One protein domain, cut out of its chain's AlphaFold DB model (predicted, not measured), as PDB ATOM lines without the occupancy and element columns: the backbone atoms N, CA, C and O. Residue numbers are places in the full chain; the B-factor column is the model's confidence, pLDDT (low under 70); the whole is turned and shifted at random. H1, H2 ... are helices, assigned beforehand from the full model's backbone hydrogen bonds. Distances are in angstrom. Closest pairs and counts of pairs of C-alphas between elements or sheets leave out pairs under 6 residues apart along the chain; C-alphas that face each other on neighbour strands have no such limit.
ATOM      1  N   ILE A   7     280.999  50.193 140.869       89.31
ATOM      2  CA  ILE A   7     281.554  49.837 139.561       89.31
ATOM      3  C   ILE A   7     280.896  48.593 138.953       89.31
ATOM      4  O   ILE A   7     280.654  48.585 137.752       89.31
ATOM      5  N   GLU A   8     280.565  47.586 139.766       90.94
ATOM      6  CA  GLU A   8     279.903  46.356 139.311       90.94
ATOM      7  C   GLU A   8     278.512  46.693 138.784       90.94
ATOM      8  O   GLU A   8     278.196  46.377 137.647       90.94
ATOM      9  N   ALA A   9     277.735  47.464 139.553       91.81
ATOM     10  CA  ALA A   9     276.387  47.862 139.156       91.81
ATOM     11  C   ALA A   9     276.364  48.616 137.814       91.81
ATOM     12  O   ALA A   9     275.551  48.307 136.951       91.81
ATOM     13  N   TRP A  10     277.275  49.574 137.609       91.44
ATOM     14  CA  TRP A  10     277.355  50.296 136.334       91.44
ATOM     15  C   TRP A  10     277.878  49.421 135.190       91.44
ATOM     16  O   TRP A  10     277.480  49.605 134.042       91.44
ATOM     17  N   SER A  11     278.769  48.473 135.485       92.06
ATOM     18  CA  SER A  11     279.312  47.568 134.470       92.06
ATOM     19  C   SER A  11     278.273  46.544 134.012       92.06
ATOM     20  O   SER A  11     278.137  46.316 132.814       92.06
ATOM     21  N   ASP A  12     277.512  45.976 134.946       92.56
ATOM     22  CA  ASP A  12     276.416  45.051 134.656       92.56
ATOM     23  C   ASP A  12     275.267  45.756 133.944       92.56
ATOM     24  O   ASP A  12     274.788  45.255 132.929       92.56
ATOM     25  N   TRP A  13     274.875  46.950 134.404       92.31
ATOM     26  CA  TRP A  13     273.841  47.730 133.732       92.31
ATOM     27  C   TRP A  13     274.211  48.018 132.271       92.31
ATOM     28  O   TRP A  13     273.407  47.758 131.387       92.31
ATOM     29  N   ARG A  14     275.456  48.434 131.984       92.62
ATOM     30  CA  ARG A  14     275.907  48.652 130.597       92.62
ATOM     31  C   ARG A  14     275.950  47.385 129.744       92.62
ATOM     32  O   ARG A  14     275.905  47.481 128.530       92.62
ATOM     33  N   ARG A  15     276.075  46.204 130.354       91.12
ATOM     34  CA  ARG A  15     276.097  44.932 129.619       91.12
ATOM     35  C   ARG A  15     274.698  44.386 129.348       91.12
ATOM     36  O   ARG A  15     274.500  43.732 128.330       91.12
ATOM     37  N   TYR A  16     273.777  44.577 130.288       90.81
ATOM     38  CA  TYR A  16     272.486  43.892 130.282       90.81
ATOM     39  C   TYR A  16     271.286  44.819 130.074       90.81
ATOM     40  O   TYR A  16     270.201  44.306 129.833       90.81
ATOM     41  N   ASN A  17     271.458  46.137 130.193       90.25
ATOM     42  CA  ASN A  17     270.382  47.129 130.286       90.25
ATOM     43  C   ASN A  17     269.328  46.777 131.359       90.25
ATOM     44  O   ASN A  17     268.124  46.884 131.146       90.25
ATOM     45  N   ILE A  18     269.784  46.274 132.516       90.19
ATOM     46  CA  ILE A  18     268.911  45.884 133.633       90.19
ATOM     47  C   ILE A  18     269.385  46.571 134.925       90.19
ATOM     48  O   ILE A  18     270.550  46.411 135.303       90.19
ATOM     49  N   PRO A  19     268.500  47.288 135.644       91.31
ATOM     50  CA  PRO A  19     267.142  47.650 135.221       91.31
ATOM     51  C   PRO A  19     267.165  48.610 134.022       91.31
ATOM     52  O   PRO A  19     268.183  49.251 133.767       91.31
ATOM     53  N   GLU A  20     266.037  48.729 133.329       90.19
ATOM     54  CA  GLU A  20     265.827  49.812 132.368       90.19
ATOM     55  C   GLU A  20     265.942  51.154 133.105       90.19
ATOM     56  O   GLU A  20     265.374  51.332 134.191       90.19
ATOM     57  N   LEU A  21     266.728  52.074 132.547       89.06
ATOM     58  CA  LEU A  21     266.918  53.420 133.079       89.06
ATOM     59  C   LEU A  21     266.463  54.413 132.007       89.06
ATOM     60  O   LEU A  21     267.284  54.802 131.178       89.06
ATOM     61  N   PRO A  22     265.184  54.820 131.998       89.50
ATOM     62  CA  PRO A  22     264.690  55.747 130.996       89.50
ATOM     63  C   PRO A  22     265.276  57.145 131.204       89.50
ATOM     64  O   PRO A  22     265.538  57.585 132.328       89.50
ATOM     65  N   ILE A  23     265.439  57.877 130.103       90.62
ATOM     66  CA  ILE A  23     265.720  59.310 130.153       90.62
ATOM     67  C   ILE A  23     264.432  60.043 130.531       90.62
ATOM     68  O   ILE A  23     263.492  60.127 129.741       90.62
ATOM     69  N   GLU A  24     264.396  60.603 131.736       92.75
ATOM     70  CA  GLU A  24     263.237  61.354 132.214       92.75
ATOM     71  C   GLU A  24     263.129  62.729 131.526       92.75
ATOM     72  O   GLU A  24     264.153  63.311 131.145       92.75
ATOM     73  N   PRO A  25     261.923  63.327 131.423       92.62
ATOM     74  CA  PRO A  25     261.715  64.601 130.726       92.62
ATOM     75  C   PRO A  25     262.666  65.722 131.167       92.62
ATOM     76  O   PRO A  25     263.253  66.400 130.333       92.62
ATOM     77  N   GLY A  26     262.920  65.853 132.474       93.50
ATOM     78  CA  GLY A  26     263.843  66.871 132.985       93.50
ATOM     79  C   GLY A  26     265.306  66.663 132.570       93.50
ATOM     80  O   GLY A  26     266.080  67.616 132.556       93.50
ATOM     81  N   GLN A  27     265.702  65.434 132.224       90.38
ATOM     82  CA  GLN A  27     267.026  65.126 131.674       90.38
ATOM     83  C   GLN A  27     267.074  65.441 130.173       90.38
ATOM     84  O   GLN A  27     268.051  66.021 129.696       90.38
ATOM     85  N   ALA A  28     266.005  65.112 129.445       90.69
ATOM     86  CA  ALA A  28     265.871  65.446 128.032       90.69
ATOM     87  C   ALA A  28     265.863  66.970 127.799       90.69
ATOM     88  O   ALA A  28     266.522  67.446 126.876       90.69
ATOM     89  N   ASP A  29     265.217  67.741 128.682       94.44
ATOM     90  CA  ASP A  29     265.171  69.213 128.630       94.44
ATOM     91  C   ASP A  29     266.563  69.863 128.715       94.44
ATOM     92  O   ASP A  29     266.785  70.951 128.181       94.44
ATOM     93  N   VAL A  30     267.525  69.190 129.359       92.81
ATOM     94  CA  VAL A  30     268.932  69.624 129.430       92.81
ATOM     95  C   VAL A  30     269.824  68.936 128.389       92.81
ATOM     96  O   VAL A  30     271.050  69.007 128.473       92.81
ATOM     97  N   GLY A  31     269.220  68.288 127.390       89.00
ATOM     98  CA  GLY A  31     269.905  67.693 126.244       89.00
ATOM     99  C   GLY A  31     270.552  66.335 126.514       89.00
ATOM    100  O   GLY A  31     271.387  65.898 125.723       89.00
ATOM    101  N   ILE A  32     270.207  65.658 127.613       87.69
ATOM    102  CA  ILE A  32     270.668  64.288 127.854       87.69
ATOM    103  C   ILE A  32     269.792  63.351 127.030       87.69
ATOM    104  O   ILE A  32     268.589  63.274 127.245       87.69
ATOM    105  N   THR A  33     270.410  62.621 126.107       88.56
ATOM    106  CA  THR A  33     269.735  61.616 125.272       88.56
ATOM    107  C   THR A  33     270.236  60.199 125.528       88.56
ATOM    108  O   THR A  33     269.638  59.249 125.042       88.56
ATOM    109  N   VAL A  34     271.334  60.049 126.274       88.00
ATOM    110  CA  VAL A  34     271.967  58.761 126.567       88.00
ATOM    111  C   VAL A  34     272.836  58.857 127.822       88.00
ATOM    112  O   VAL A  34     273.417  59.908 128.116       88.00
ATOM    113  N   TYR A  35     272.959  57.757 128.564       89.69
ATOM    114  CA  TYR A  35     273.916  57.663 129.665       89.69
ATOM    115  C   TYR A  35     275.341  57.378 129.151       89.69
ATOM    116  O   TYR A  35     275.516  56.681 128.155       89.69
ATOM    117  N   PRO A  36     276.393  57.868 129.830       90.69
ATOM    118  CA  PRO A  36     277.777  57.607 129.434       90.69
ATOM    119  C   PRO A  36     278.133  56.113 129.371       90.69
ATOM    120  O   PRO A  36     277.870  55.366 130.317       90.69
ATOM    121  N   TYR A  37     278.849  55.712 128.318       91.81
ATOM    122  CA  TYR A  37     279.345  54.340 128.146       91.81
ATOM    123  C   TYR A  37     280.686  54.102 128.843       91.81
ATOM    124  O   TYR A  37     281.031  52.971 129.168       91.81
ATOM    125  N   ARG A  38     281.466  55.156 129.104       93.25
ATOM    126  CA  ARG A  38     282.770  55.050 129.774       93.25
ATOM    127  C   ARG A  38     283.213  56.358 130.419       93.25
ATOM    128  O   ARG A  38     282.639  57.419 130.192       93.25
ATOM    129  N   MET A  39     284.289  56.270 131.194       93.75
ATOM    130  CA  MET A  39     285.080  57.426 131.615       93.75
ATOM    131  C   MET A  39     286.214  57.656 130.622       93.75
ATOM    132  O   MET A  39     286.772  56.685 130.120       93.75
ATOM    133  N   GLN A  40     286.552  58.921 130.376       95.31
ATOM    134  CA  GLN A  40     287.674  59.322 129.521       95.31
ATOM    135  C   GLN A  40     289.015  58.938 130.144       95.31
ATOM    136  O   GLN A  40     289.099  58.765 131.366       95.31
ATOM    137  N   TYR A  41     290.066  58.835 129.328       95.88
ATOM    138  CA  TYR A  41     291.415  58.758 129.881       95.88
ATOM    139  C   TYR A  41     291.715  60.021 130.687       95.88
ATOM    140  O   TYR A  41     291.190  61.104 130.402       95.88
ATOM    141  N   SER A  42     292.550  59.874 131.714       96.31
ATOM    142  CA  SER A  42     292.895  60.995 132.576       96.31
ATOM    143  C   SER A  42     293.697  62.046 131.807       96.31
ATOM    144  O   SER A  42     294.434  61.731 130.868       96.31
ATOM    145  N   ASP A  43     293.584  63.306 132.218       95.94
ATOM    146  CA  ASP A  43     294.387  64.376 131.619       95.94
ATOM    147  C   ASP A  43     295.881  64.177 131.896       95.94
ATOM    148  O   ASP A  43     296.707  64.482 131.042       95.94
ATOM    149  N   ALA A  44     296.232  63.585 133.043       97.25
ATOM    150  CA  ALA A  44     297.610  63.244 133.374       97.25
ATOM    151  C   ALA A  44     298.202  62.230 132.382       97.25
ATOM    152  O   ALA A  44     299.320  62.427 131.913       97.25
ATOM    153  N   ASP A  45     297.455  61.190 131.998       96.44
ATOM    154  CA  ASP A  45     297.919  60.228 130.986       96.44
ATOM    155  C   ASP A  45     298.090  60.901 129.620       96.44
ATOM    156  O   ASP A  45     299.081  60.672 128.929       96.44
ATOM    157  N   LYS A  46     297.158  61.790 129.260       96.00
ATOM    158  CA  LYS A  46     297.206  62.554 128.007       96.00
ATOM    159  C   LYS A  46     298.330  63.593 127.968       96.00
ATOM    160  O   LYS A  46     298.753  63.954 126.878       96.00
ATOM    161  N   GLN A  47     298.823  64.059 129.116       97.44
ATOM    162  CA  GLN A  47     299.909  65.045 129.207       97.44
ATOM    163  C   GLN A  47     301.288  64.407 129.402       97.44
ATOM    164  O   GLN A  47     302.268  64.870 128.823       97.44
ATOM    165  N   TYR A  48     301.379  63.357 130.217       98.00
ATOM    166  CA  TYR A  48     302.654  62.782 130.654       98.00
ATOM    167  C   TYR A  48     302.968  61.425 130.013       98.00
ATOM    168  O   TYR A  48     304.117  60.993 130.045       98.00
ATOM    169  N   ASN A  49     301.983  60.767 129.395       97.69
ATOM    170  CA  ASN A  49     302.137  59.486 128.700       97.69
ATOM    171  C   ASN A  49     301.533  59.535 127.280       97.69
ATOM    172  O   ASN A  49     300.889  58.592 126.813       97.69
ATOM    173  N   VAL A  50     301.752  60.671 126.606       97.44
ATOM    174  CA  VAL A  50     301.074  61.092 125.369       97.44
ATOM    175  C   VAL A  50     301.019  59.984 124.315       97.44
ATOM    176  O   VAL A  50     299.936  59.579 123.904       97.44
ATOM    177  N   ALA A  51     302.173  59.429 123.931       98.00
ATOM    178  CA  ALA A  51     302.259  58.454 122.843       98.00
ATOM    179  C   ALA A  51     301.429  57.183 123.103       98.00
ATOM    180  O   ALA A  51     300.809  56.643 122.187       98.00
ATOM    181  N   ASN A  52     301.384  56.714 124.354       97.94
ATOM    182  CA  ASN A  52     300.604  55.532 124.716       97.94
ATOM    183  C   ASN A  52     299.108  55.853 124.808       97.94
ATOM    184  O   ASN A  52     298.290  55.048 124.359       97.94
ATOM    185  N   ALA A  53     298.746  57.025 125.340       97.12
ATOM    186  CA  ALA A  53     297.359  57.479 125.383       97.12
ATOM    187  C   ALA A  53     296.784  57.624 123.962       97.12
ATOM    188  O   ALA A  53     295.739  57.051 123.657       97.12
ATOM    189  N   GLU A  54     297.502  58.299 123.063       97.38
ATOM    190  CA  GLU A  54     297.110  58.459 121.658       97.38
ATOM    191  C   GLU A  54     296.994  57.114 120.933       97.38
ATOM    192  O   GLU A  54     296.018  56.869 120.217       97.38
ATOM    193  N   ALA A  55     297.952  56.204 121.146       98.12
ATOM    194  CA  ALA A  55     297.896  54.869 120.566       98.12
ATOM    195  C   ALA A  55     296.659  54.092 121.037       98.12
ATOM    196  O   ALA A  55     295.990  53.461 120.215       98.12
ATOM    197  N   ALA A  56     296.318  54.164 122.327       96.81
ATOM    198  CA  ALA A  56     295.147  53.496 122.882       96.81
ATOM    199  C   ALA A  56     293.833  54.097 122.358       96.81
ATOM    200  O   ALA A  56     292.942  53.350 121.958       96.81
ATOM    201  N   ILE A  57     293.724  55.429 122.303       96.62
ATOM    202  CA  ILE A  57     292.551  56.134 121.759       96.62
ATOM    203  C   ILE A  57     292.326  55.747 120.294       96.62
ATOM    204  O   ILE A  57     291.220  55.378 119.901       96.62
ATOM    205  N   ARG A  58     293.390  55.755 119.486       96.81
ATOM    206  CA  ARG A  58     293.311  55.374 118.073       96.81
ATOM    207  C   ARG A  58     292.939  53.904 117.877       96.81
ATOM    208  O   ARG A  58     292.165  53.598 116.981       96.81
ATOM    209  N   THR A  59     293.502  53.008 118.685       96.25
ATOM    210  CA  THR A  59     293.334  51.555 118.502       96.25
ATOM    211  C   THR A  59     291.988  51.058 119.020       96.25
ATOM    212  O   THR A  59     291.386  50.188 118.399       96.25
ATOM    213  N   TYR A  60     291.518  51.589 120.150       94.00
ATOM    214  CA  TYR A  60     290.383  51.017 120.878       94.00
ATOM    215  C   TYR A  60     289.142  51.907 120.912       94.00
ATOM    216  O   TYR A  60     288.074  51.409 121.247       94.00
ATOM    217  N   LEU A  61     289.265  53.201 120.600       94.75
ATOM    218  CA  LEU A  61     288.179  54.178 120.752       94.75
ATOM    219  C   LEU A  61     287.892  54.951 119.456       94.75
ATOM    220  O   LEU A  61     287.424  56.082 119.498       94.75
ATOM    221  N   ASN A  62     288.207  54.373 118.293       92.81
ATOM    222  CA  ASN A  62     287.963  54.989 116.980       92.81
ATOM    223  C   ASN A  62     288.586  56.392 116.815       92.81
ATOM    224  O   ASN A  62     288.110  57.198 116.019       92.81
TER     225      ASN A  62
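AT A GLANCE: This is residues 7 to 62 of the 79 residues of an uncharacterized protein of Bacteroides sp. CAG:714 (UniProt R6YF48). The longest helix, H4, makes a corner with the short helix H3 at one end of an elongated, open string of parts, and a long run of chain with no named element, residues 29 to 42, leads from there to the tiny helix H2 at the other end. H1 lies off by itself, linked to H2 through residues 17 to 24, and no common core gathers the four helices. The printed part has 56 residues with four named helices, in the order H1, H2, H3, H4 along the chain, and no named strand; its class is all helix. It is only just extended, close to loose, with a radius of gyration of the C-alphas of 15.5 A, and its C-alphas span 41 by 26 by 19 A.

IN THESE COORDINATES: H4 is residues 50 to 60, 15.4 A from first to last C-alpha; it begins at C-alpha 50 at (301.074, 61.092, 125.369) and ends at C-alpha 60 at (290.383, 51.017, 120.878). Before it comes H3, residues 43 to 48, 8.5 A long. H2 is residues 25 to 28, 5.0 A long, with C-alpha 25 at (261.715, 64.601, 130.726). H1 is residues 7 to 16, 14.3 A long, and begins at C-alpha 7 at (281.554, 49.837, 139.561).

HOW THE PARTS SIT: H3 and H4 touch only at the corner by their link, and only just, with 3 pairs of C-alphas within 8 A. Their closest C-alphas are those of Lys 46 and Ala 53, 5.7 A apart. Their lines stand at a steep tilt of 53 degrees, opposite ways, and their centres are 11.4 A apart. H2 touches no helix: it is apart from H1, H3 and H4. H1 touches no helix either, and is apart from H3 and H4 too. In H1, H3 and H4 every O i to N i+4 pair is within hydrogen-bond range; H2, with 4 residues, is too short for such a pair, and its 1 pair of O i and N i+3 is within range.

THE WHOLE: The two C-alphas farthest apart are those of Pro 25 and Ala 51, at 41.8 A, while the first and last printed C-alphas, of Ile 7 and Asn 62, are 24.0 A apart. Residues 25 to 31, of which 25 to 28 belong to H2, stand free, and so do residues 47 to 52, of which 50 to 52 belong to H4. The link from H2 to H3 is long, with 14 residues; the link from H1 to H2 is short, with 8, and the link from H3 to H4 is tight, with 1. The printed part has no cut. The mean pLDDT of the printed part is 93.3, and no printed residue is under 70.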